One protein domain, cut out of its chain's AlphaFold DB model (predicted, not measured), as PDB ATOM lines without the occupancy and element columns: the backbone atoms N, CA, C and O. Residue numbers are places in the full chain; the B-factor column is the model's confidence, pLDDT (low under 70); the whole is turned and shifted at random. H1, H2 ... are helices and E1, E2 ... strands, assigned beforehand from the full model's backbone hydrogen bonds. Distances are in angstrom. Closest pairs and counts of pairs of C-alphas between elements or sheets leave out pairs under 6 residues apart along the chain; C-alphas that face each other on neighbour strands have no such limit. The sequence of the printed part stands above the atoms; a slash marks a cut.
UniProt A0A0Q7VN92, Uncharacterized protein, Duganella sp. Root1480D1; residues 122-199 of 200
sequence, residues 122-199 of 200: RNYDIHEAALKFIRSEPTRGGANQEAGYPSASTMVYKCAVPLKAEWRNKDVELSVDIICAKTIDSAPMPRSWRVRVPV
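This is residues 122 to 199 of the 200 residues of an uncharacterized protein of Duganella sp. Root1480D1 (UniProt A0A0Q7VN92). Little here is regular: helix H1 crosses one face of a small antiparallel sheet, order E1 - E2 - E3, and long loops make much of the rest. The printed part has 78 residues, 31 of them in named elements, H1, E1, E2, E3 along the chain, class mixed. It is compact, radius of gyration of the C-alphas 12.6 A, yet elongated, 40 by 22 by 20 A.

Start at H1, residues 123 to 136, where every O i to N i+4 pair is within hydrogen-bond range. It runs across E1, residues 164 to 168, at 70 degrees on the local plane, 8.6 A over the sheet: two layers, a helix on one face. Its closest C-alphas to E2, residues 175 to 180, are Ala 130 and Val 176, 6.3 A. With E3, residues 193 to 198, the strands form a meander, each the antiparallel neighbour of the one before; N 166 and O 177 are 3.0 A apart, N 178 and O 195 2.8 A.

Find C-alpha 123 at (38.542, 11.559, 15.811); H1 runs 20.1 A from there. E1 spans 12.5 A, E2 16.4 A, and E3 16.6 A, to C-alpha 198 at (41.925, 19.717, 24.752).

The printed part has no cut; H1 to E1 and E2 to E3 are long links. Residues 138 to 143, 170 to 172 and 186 to 189 have pLDDT under 70.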
ATOM      1  N   ARG A 122      35.024   8.840  13.917       86.75
ATOM      2  CA  ARG A 122      36.327   9.400  13.542       86.75
ATOM      3  C   ARG A 122      36.729  10.475  14.549       86.75
ATOM      4  O   ARG A 122      35.919  11.340  14.871       86.75
ATOM      5  N   ASN A 123      37.999  10.491  14.960       87.19
ATOM      6  CA  ASN A 123      38.542  11.559  15.811       87.19
ATOM      7  C   ASN A 123      38.359  12.951  15.190       87.19
ATOM      8  O   ASN A 123      38.129  13.909  15.919       87.19
ATOM      9  N   TYR A 124      38.396  13.046  13.856       87.81
ATOM     10  CA  TYR A 124      38.097  14.278  13.127       87.81
ATOM     11  C   TYR A 124      36.679  14.799  13.408       87.81
ATOM     12  O   TYR A 124      36.513  15.973  13.702       87.81
ATOM     13  N   ASP A 125      35.663  13.929  13.420       91.12
ATOM     14  CA  ASP A 125      34.281  14.353  13.696       91.12
ATOM     15  C   ASP A 125      34.115  14.842  15.146       91.12
ATOM     16  O   ASP A 125      33.325  15.743  15.421       91.12
ATOM     17  N   ILE A 126      34.867  14.248  16.080       93.94
ATOM     18  CA  ILE A 126      34.896  14.663  17.488       93.94
ATOM     19  C   ILE A 126      35.578  16.035  17.622       93.94
ATOM     20  O   ILE A 126      35.053  16.910  18.308       93.94
ATOM     21  N   HIS A 127      36.710  16.236  16.942       92.81
ATOM     22  CA  HIS A 127      37.410  17.521  16.873       92.81
ATOM     23  C   HIS A 127      36.521  18.619  16.271       92.81
ATOM     24  O   HIS A 127      36.355  19.670  16.882       92.81
ATOM     25  N   GLU A 128      35.875  18.363  15.132       93.88
ATOM     26  CA  GLU A 128      34.971  19.318  14.478       93.88
ATOM     27  C   GLU A 128      33.781  19.695  15.372       93.88
ATOM     28  O   GLU A 128      33.394  20.863  15.444       93.88
ATOM     29  N   ALA A 129      33.214  18.731  16.108       95.81
ATOM     30  CA  ALA A 129      32.153  19.009  17.074       95.81
ATOM     31  C   ALA A 129      32.635  19.925  18.214       95.81
ATOM     32  O   ALA A 129      31.910  20.846  18.600       95.81
ATOM     33  N   ALA A 130      33.855  19.713  18.716       94.44
ATOM     34  CA  ALA A 130      34.471  20.584  19.717       94.44
ATOM     35  C   ALA A 130      34.732  21.986  19.163       94.44
ATOM     36  O   ALA A 130      34.324  22.971  19.774       94.44
ATOM     37  N   LEU A 131      35.335  22.082  17.977       92.69
ATOM     38  CA  LEU A 131      35.633  23.348  17.316       92.69
ATOM     39  C   LEU A 131      34.362  24.172  17.077       92.69
ATOM     40  O   LEU A 131      34.325  25.370  17.364       92.69
ATOM     41  N   LYS A 132      33.293  23.525  16.602       93.62
ATOM     42  CA  LYS A 132      31.988  24.164  16.411       93.62
ATOM     43  C   LYS A 132      31.419  24.699  17.726       93.62
ATOM     44  O   LYS A 132      30.909  25.816  17.741       93.62
ATOM     45  N   PHE A 133      31.511  23.923  18.805       93.25
ATOM     46  CA  PHE A 133      31.033  24.329  20.125       93.25
ATOM     47  C   PHE A 133      31.801  25.536  20.678       93.25
ATOM     48  O   PHE A 133      31.177  26.517  21.076       93.25
ATOM     49  N   ILE A 134      33.138  25.503  20.630       90.56
ATOM     50  CA  ILE A 134      34.000  26.603  21.096       90.56
ATOM     51  C   ILE A 134      33.647  27.900  20.365       90.56
ATOM     52  O   ILE A 134      33.418  28.926  21.000       90.56
ATOM     53  N   ARG A 135      33.503  27.839  19.034       89.12
ATOM     54  CA  ARG A 135      33.127  28.998  18.206       89.12
ATOM     55  C   ARG A 135      31.732  29.543  18.516       89.12
ATOM     56  O   ARG A 135      31.496  30.729  18.312       89.12
ATOM     57  N   SER A 136      30.809  28.703  18.988       88.75
ATOM     58  CA  SER A 136      29.464  29.134  19.392       88.75
ATOM     59  C   SER A 136      29.380  29.693  20.817       88.75
ATOM     60  O   SER A 136      28.376  30.313  21.150       88.75
ATOM     61  N   GLU A 137      30.423  29.522  21.639       82.75
ATOM     62  CA  GLU A 137      30.464  29.912  23.060       82.75
ATOM     63  C   GLU A 137      31.589  30.935  23.362       82.75
ATOM     64  O   GLU A 137      32.474  30.686  24.194       82.75
ATOM     65  N   PRO A 138      31.571  32.125  22.728       64.50
ATOM     66  CA  PRO A 138      32.661  33.107  22.805       64.50
ATOM     67  C   PRO A 138      32.855  33.727  24.199       64.50
ATOM     68  O   PRO A 138      33.857  34.383  24.458       64.50
ATOM     69  N   THR A 139      31.909  33.546  25.126       62.62
ATOM     70  CA  THR A 139      32.001  34.103  26.490       62.62
ATOM     71  C   THR A 139      32.948  33.323  27.404       62.62
ATOM     72  O   THR A 139      33.374  33.850  28.430       62.62
ATOM     73  N   ARG A 140      33.296  32.078  27.048       63.34
ATOM     74  CA  ARG A 140      34.353  31.292  27.714       63.34
ATOM     75  C   ARG A 140      35.542  31.023  26.809       63.34
ATOM     76  O   ARG A 140      36.646  30.840  27.324       63.34
ATOM     77  N   GLY A 141      35.314  31.016  25.498       58.41
ATOM     78  CA  GLY A 141      36.376  30.884  24.529       58.41
ATOM     79  C   GLY A 141      36.897  32.230  24.074       58.41
ATOM     80  O   GLY A 141      36.222  32.917  23.316       58.41
ATOM     81  N   GLY A 142      38.092  32.621  24.524       61.75
ATOM     82  CA  GLY A 142      38.779  33.772  23.933       61.75
ATOM     83  C   GLY A 142      38.820  33.630  22.406       61.75
ATOM     84  O   GLY A 142      38.864  32.511  21.898       61.75
ATOM     85  N   ALA A 143      38.814  34.745  21.672       65.12
ATOM     86  CA  ALA A 143      38.657  34.770  20.208       65.12
ATOM     87  C   ALA A 143      39.683  33.930  19.406       65.12
ATOM     88  O   ALA A 143      39.502  33.743  18.207       65.12
ATOM     89  N   ASN A 144      40.721  33.409  20.067       75.31
ATOM     90  CA  ASN A 144      41.828  32.661  19.475       75.31
ATOM     91  C   ASN A 144      41.898  31.193  19.930       75.31
ATOM     92  O   ASN A 144      42.939  30.572  19.756       75.31
ATOM     93  N   GLN A 145      40.850  30.653  20.554       82.25
ATOM     94  CA  GLN A 145      40.879  29.266  21.017       82.25
ATOM     95  C   GLN A 145      40.631  28.262  19.893       82.25
ATOM     96  O   GLN A 145      39.692  28.400  19.103       82.25
ATOM     97  N   GLU A 146      41.424  27.198  19.892       86.94
ATOM     98  CA  GLU A 146      41.334  26.093  18.947       86.94
ATOM     99  C   GLU A 146      41.062  24.772  19.672       86.94
ATOM    100  O   GLU A 146      41.569  24.505  20.761       86.94
ATOM    101  N   ALA A 147      40.242  23.913  19.065       89.31
ATOM    102  CA  ALA A 147      40.100  22.546  19.542       89.31
ATOM    103  C   ALA A 147      41.342  21.741  19.140       89.31
ATOM    104  O   ALA A 147      41.711  21.710  17.971       89.31
ATOM    105  N   GLY A 148      41.940  21.007  20.069       89.00
ATOM    106  CA  GLY A 148      42.884  19.949  19.738       89.00
ATOM    107  C   GLY A 148      42.173  18.693  19.222       89.00
ATOM    108  O   GLY A 148      40.975  18.689  18.932       89.00
ATOM    109  N   TYR A 149      42.911  17.590  19.121       88.38
ATOM    110  CA  TYR A 149      42.344  16.280  18.792       88.38
ATOM    111  C   TYR A 149      42.149  15.432  20.057       88.38
ATOM    112  O   TYR A 149      42.916  15.571  21.013       88.38
ATOM    113  N   PRO A 150      41.168  14.509  20.069       86.88
ATOM    114  CA  PRO A 150      41.130  13.440  21.060       86.88
ATOM    115  C   PRO A 150      42.436  12.639  21.086       86.88
ATOM    116  O   PRO A 150      43.157  12.580  20.086       86.88
ATOM    117  N   SER A 151      42.690  11.928  22.190       81.94
ATOM    118  CA  SER A 151      43.803  10.973  22.269       81.94
ATOM    119  C   SER A 151      43.800  10.020  21.066       81.94
ATOM    120  O   SER A 151      42.740   9.538  20.658       81.94
ATOM    121  N   ALA A 152      44.979   9.670  20.545       70.12
ATOM    122  CA  ALA A 152      45.131   8.668  19.485       70.12
ATOM    123  C   ALA A 152      44.577   7.281  19.879       70.12
ATOM    124  O   ALA A 152      44.219   6.482  19.014       70.12
ATOM    125  N   SER A 153      44.471   7.003  21.184       71.56
ATOM    126  CA  SER A 153      43.841   5.791  21.722       71.56
ATOM    127  C   SER A 153      42.311   5.867  21.815       71.56
ATOM    128  O   SER A 153      41.684   4.877  22.186       71.56
ATOM    129  N   THR A 154      41.694   7.008  21.486       82.81
ATOM    130  CA  THR A 154      40.235   7.172  21.514       82.81
ATOM    131  C   THR A 154      39.589   6.233  20.503       82.81
ATOM    132  O   THR A 154      39.850   6.310  19.304       82.81
ATOM    133  N   MET A 155      38.739   5.337  21.000       79.62
ATOM    134  CA  MET A 155      37.982   4.377  20.201       79.62
ATOM    135  C   MET A 155      36.561   4.344  20.741       79.62
ATOM    136  O   MET A 155      36.296   3.761  21.788       79.62
ATOM    137  N   VAL A 156      35.652   5.022  20.048       86.69
ATOM    138  CA  VAL A 156      34.243   5.087  20.434       86.69
ATOM    139  C   VAL A 156      33.372   4.782  19.228       86.69
ATOM    140  O   VAL A 156      33.727   5.120  18.101       86.69
ATOM    141  N   TYR A 157      32.236   4.125  19.446       88.44
ATOM    142  CA  TYR A 157      31.292   3.852  18.366       88.44
ATOM    143  C   TYR A 157      30.714   5.144  17.797       88.44
ATOM    144  O   TYR A 157      30.510   6.127  18.508       88.44
ATOM    145  N   LYS A 158      30.403   5.122  16.508       90.50
ATOM    146  CA  LYS A 158      29.763   6.221  15.804       90.50
ATOM    147  C   LYS A 158      28.450   6.571  16.493       90.50
ATOM    148  O   LYS A 158      27.670   5.696  16.888       90.50
ATOM    149  N   CYS A 159      28.226   7.865  16.672       92.94
ATOM    150  CA  CYS A 159      27.030   8.339  17.337       92.94
ATOM    151  C   CYS A 159      25.815   8.228  16.408       92.94
ATOM    152  O   CYS A 159      25.868   8.633  15.249       92.94
ATOM    153  N   ALA A 160      24.719   7.671  16.920       93.06
ATOM    154  CA  ALA A 160      23.431   7.581  16.231       93.06
ATOM    155  C   ALA A 160      22.616   8.878  16.326       93.06
ATOM    156  O   ALA A 160      21.585   9.016  15.675       93.06
ATOM    157  N   VAL A 161      23.046   9.802  17.183       93.75
ATOM    158  CA  VAL A 161      22.415  11.102  17.420       93.75
ATOM    159  C   VAL A 161      23.464  12.205  17.279       93.75
ATOM    160  O   VAL A 161      24.659  11.914  17.379       93.75
ATOM    161  N   PRO A 162      23.064  13.468  17.057       95.88
ATOM    162  CA  PRO A 162      24.009  14.578  17.045       95.88
ATOM    163  C   PRO A 162      24.863  14.614  18.316       95.88
ATOM    164  O   PRO A 162      24.354  14.432  19.427       95.88
ATOM    165  N   LEU A 163      26.164  14.850  18.137       97.25
ATOM    166  CA  LEU A 163      27.103  15.006  19.242       97.25
ATOM    167  C   LEU A 163      26.724  16.231  20.074       97.25
ATOM    168  O   LEU A 163      26.408  17.293  19.535       97.25
ATOM    169  N   LYS A 164      26.770  16.071  21.395       96.88
ATOM    170  CA  LYS A 164      26.669  17.175  22.350       96.88
ATOM    171  C   LYS A 164      28.068  17.580  22.790       96.88
ATOM    172  O   LYS A 164      28.982  16.758  22.770       96.88
ATOM    173  N   ALA A 165      28.219  18.828  23.202       95.38
ATOM    174  CA  ALA A 165      29.477  19.360  23.694       95.38
ATOM    175  C   ALA A 165      29.227  20.178  24.960       95.38
ATOM    176  O   ALA A 165      28.216  20.876  25.055       95.38
ATOM    177  N   GLU A 166      30.131  20.073  25.925       93.75
ATOM    178  CA  GLU A 166      30.112  20.891  27.135       93.75
ATOM    179  C   GLU A 166      31.533  21.246  27.573       93.75
ATOM    180  O   GLU A 166      32.465  20.455  27.426       93.75
ATOM    181  N   TRP A 167      31.706  22.443  28.134       90.94
ATOM    182  CA  TRP A 167      32.968  22.825  28.762       90.94
ATOM    183  C   TRP A 167      33.251  21.920  29.957       90.94
ATOM    184  O   TRP A 167      32.437  21.827  30.880       90.94
ATOM    185  N   ARG A 168      34.430  21.302  29.974       87.75
ATOM    186  CA  ARG A 168      34.922  20.570  31.135       87.75
ATOM    187  C   ARG A 168      35.636  21.557  32.062       87.75
ATOM    188  O   ARG A 168      36.459  22.333  31.606       87.75
ATOM    189  N   ASN A 169      35.230  21.530  33.332       70.44
ATOM    190  CA  ASN A 169      35.678  22.274  34.523       70.44
ATOM    191  C   ASN A 169      36.860  23.279  34.434       70.44
ATOM    192  O   ASN A 169      37.888  23.027  33.822       70.44
ATOM    193  N   LYS A 170      36.726  24.391  35.169       54.34
ATOM    194  CA  LYS A 170      37.331  25.706  34.872       54.34
ATOM    195  C   LYS A 170      38.760  25.985  35.362       54.34
ATOM    196  O   LYS A 170      39.278  27.042  35.017       54.34
ATOM    197  N   ASP A 171      39.398  25.102  36.127       58.97
ATOM    198  CA  ASP A 171      40.483  25.565  37.013       58.97
ATOM    199  C   ASP A 171      41.901  25.083  36.658       58.97
ATOM    200  O   ASP A 171      42.855  25.541  37.279       58.97
ATOM    201  N   VAL A 172      42.081  24.173  35.685       62.91
ATOM    202  CA  VAL A 172      43.420  23.591  35.415       62.91
ATOM    203  C   VAL A 172      43.721  23.350  33.933       62.91
ATOM    204  O   VAL A 172      44.826  23.637  33.489       62.91
ATOM    205  N   GLU A 173      42.770  22.837  33.149       70.00
ATOM    206  CA  GLU A 173      43.004  22.494  31.741       70.00
ATOM    207  C   GLU A 173      41.741  22.760  30.926       70.00
ATOM    208  O   GLU A 173      40.712  22.094  31.099       70.00
ATOM    209  N   LEU A 174      41.819  23.751  30.039       85.56
ATOM    210  CA  LEU A 174      40.697  24.117  29.197       85.56
ATOM    211  C   LEU A 174      40.421  22.973  28.216       85.56
ATOM    212  O   LEU A 174      41.240  22.638  27.363       85.56
ATOM    213  N   SER A 175      39.274  22.324  28.376       91.25
ATOM    214  CA  SER A 175      38.882  21.193  27.542       91.25
ATOM    215  C   SER A 175      37.374  21.155  27.336       91.25
ATOM    216  O   SER A 175      36.592  21.685  28.129       91.25
ATOM    217  N   VAL A 176      36.964  20.520  26.246       93.06
ATOM    218  CA  VAL A 176      35.563  20.278  25.906       93.06
ATOM    219  C   VAL A 176      35.311  18.781  25.985       93.06
ATOM    220  O   VAL A 176      36.062  17.979  25.429       93.06
ATOM    221  N   ASP A 177      34.247  18.393  26.677       95.00
ATOM    222  CA  ASP A 177      33.738  17.032  26.630       95.00
ATOM    223  C   ASP A 177      32.761  16.908  25.458       95.00
ATOM    224  O   ASP A 177      31.734  17.585  25.409       95.00
ATOM    225  N   ILE A 178      33.071  16.009  24.528       97.06
ATOM    226  CA  ILE A 178      32.181  15.612  23.438       97.06
ATOM    227  C   ILE A 178      31.447  14.348  23.841       97.06
ATOM    228  O   ILE A 178      32.050  13.351  24.238       97.06
ATOM    229  N   ILE A 179      30.125  14.406  23.758       96.75
ATOM    230  CA  ILE A 179      29.224  13.430  24.351       96.75
ATOM    231  C   ILE A 179      28.341  12.839  23.264       96.75
ATOM    232  O   ILE A 179      27.631  13.546  22.545       96.75
ATOM    233  N   CYS A 180      28.319  11.514  23.217       96.38
ATOM    234  CA  CYS A 180      27.341  10.756  22.466       96.38
ATOM    235  C   CYS A 180      26.353  10.096  23.421       96.38
ATOM    236  O   CYS A 180      26.738   9.267  24.241       96.38
ATOM    237  N   ALA A 181      25.069  10.434  23.294       94.69
ATOM    238  CA  ALA A 181      24.016   9.852  24.128       94.69
ATOM    239  C   ALA A 181      23.530   8.479  23.630       94.69
ATOM    240  O   ALA A 181      22.925   7.735  24.399       94.69
ATOM    241  N   LYS A 182      23.759   8.156  22.349       93.19
ATOM    242  CA  LYS A 182      23.330   6.898  21.730       93.19
ATOM    243  C   LYS A 182      24.250   6.513  20.574       93.19
ATOM    244  O   LYS A 182      24.372   7.288  19.631       93.19
ATOM    245  N   THR A 183      24.843   5.326  20.607       91.44
ATOM    246  CA  THR A 183      25.683   4.769  19.527       91.44
ATOM    247  C   THR A 183      24.854   4.031  18.467       91.44
ATOM    248  O   THR A 183      23.737   3.591  18.749       91.44
ATOM    249  N   ILE A 184      25.381   3.895  17.241       85.31
ATOM    250  CA  ILE A 184      24.724   3.123  16.158       85.31
ATOM    251  C   ILE A 184      24.742   1.611  16.402       85.31
ATOM    252  O   ILE A 184      23.947   0.885  15.816       85.31
ATOM    253  N   ASP A 185      25.624   1.154  17.290       72.06
ATOM    254  CA  ASP A 185      25.786  -0.243  17.653       72.06
ATOM    255  C   ASP A 185      26.021  -0.371  19.156       72.06
ATOM    256  O   ASP A 185      26.729   0.450  19.746       72.06
ATOM    257  N   SER A 186      25.374  -1.346  19.794       62.78
ATOM    258  CA  SER A 186      25.298  -1.424  21.264       62.78
ATOM    259  C   SER A 186      25.761  -2.748  21.865       62.78
ATOM    260  O   SER A 186      25.460  -3.032  23.022       62.78
ATOM    261  N   ALA A 187      26.517  -3.541  21.109       64.56
ATOM    262  CA  ALA A 187      27.213  -4.699  21.650       64.56
ATOM    263  C   ALA A 187      28.574  -4.876  20.953       64.56
ATOM    264  O   ALA A 187      28.618  -4.826  19.723       64.56
ATOM    265  N   PRO A 188      29.675  -5.083  21.702       62.78
ATOM    266  CA  PRO A 188      29.762  -5.274  23.160       62.78
ATOM    267  C   PRO A 188      29.997  -3.990  23.994       62.78
ATOM    268  O   PRO A 188      30.206  -4.082  25.200       62.78
ATOM    269  N   MET A 189      29.993  -2.796  23.398       65.00
ATOM    270  CA  MET A 189      30.406  -1.551  24.074       65.00
ATOM    271  C   MET A 189      29.263  -0.689  24.639       65.00
ATOM    272  O   MET A 189      28.097  -0.871  24.280       65.00
ATOM    273  N   PRO A 190      29.595   0.294  25.506       71.81
ATOM    274  CA  PRO A 190      28.631   1.233  26.069       71.81
ATOM    275  C   PRO A 190      27.831   1.999  25.004       71.81
ATOM    276  O   PRO A 190      28.368   2.512  24.024       71.81
ATOM    277  N   ARG A 191      26.523   2.131  25.264       85.69
ATOM    278  CA  ARG A 191      25.532   2.822  24.413       85.69
ATOM    279  C   ARG A 191      25.730   4.332  24.315       85.69
ATOM    280  O   ARG A 191      25.075   4.982  23.509       85.69
ATOM    281  N   SER A 192      26.594   4.886  25.153       92.56
ATOM    282  CA  SER A 192      26.910   6.303  25.238       92.56
ATOM    283  C   SER A 192      28.367   6.458  25.631       92.56
ATOM    284  O   SER A 192      28.909   5.617  26.349       92.56
ATOM    285  N   TRP A 193      28.990   7.553  25.229       93.56
ATOM    286  CA  TRP A 193      30.379   7.829  25.572       93.56
ATOM    287  C   TRP A 193      30.623   9.323  25.728       93.56
ATOM    288  O   TRP A 193      29.836  10.159  25.282       93.56
ATOM    289  N   ARG A 194      31.742   9.636  26.377       95.56
ATOM    290  CA  ARG A 194      32.251  10.986  26.592       95.56
ATOM    291  C   ARG A 194      33.742  10.987  26.287       95.56
ATOM    292  O   ARG A 194      34.478  10.181  26.850       95.56
ATOM    293  N   VAL A 195      34.173  11.885  25.414       94.56
ATOM    294  CA  VAL A 195      35.567  12.034  24.994       94.56
ATOM    295  C   VAL A 195      36.028  13.445  25.316       94.56
ATOM    296  O   VAL A 195      35.355  14.409  24.964       94.56
ATOM    297  N   ARG A 196      37.187  13.558  25.969       93.81
ATOM    298  CA  ARG A 196      37.829  14.846  26.239       93.81
ATOM    299  C   ARG A 196      38.582  15.319  24.997       93.81
ATOM    300  O   ARG A 196      39.366  14.555  24.432       93.81
ATOM    301  N   VAL A 197      38.390  16.583  24.641       93.25
ATOM    302  CA  VAL A 197      39.149  17.295  23.613       93.25
ATOM    303  C   VAL A 197      39.860  18.481  24.274       93.25
ATOM    304  O   VAL A 197      39.181  19.300  24.896       93.25
ATOM    305  N   PRO A 198      41.200  18.571  24.206       91.81
ATOM    306  CA  PRO A 198      41.925  19.717  24.752       91.81
ATOM    307  C   PRO A 198      41.621  20.983  23.943       91.81
ATOM    308  O   PRO A 198      41.296  20.891  22.760       91.81
ATOM    309  N   VAL A 199      41.723  22.153  24.570       89.75
ATOM    310  CA  VAL A 199      41.610  23.464  23.914       89.75
ATOM    311  C   VAL A 199      42.924  24.215  24.091       89.75
ATOM    312  O   VAL A 199      43.482  24.216  25.189       89.75
TER     313      VAL A 199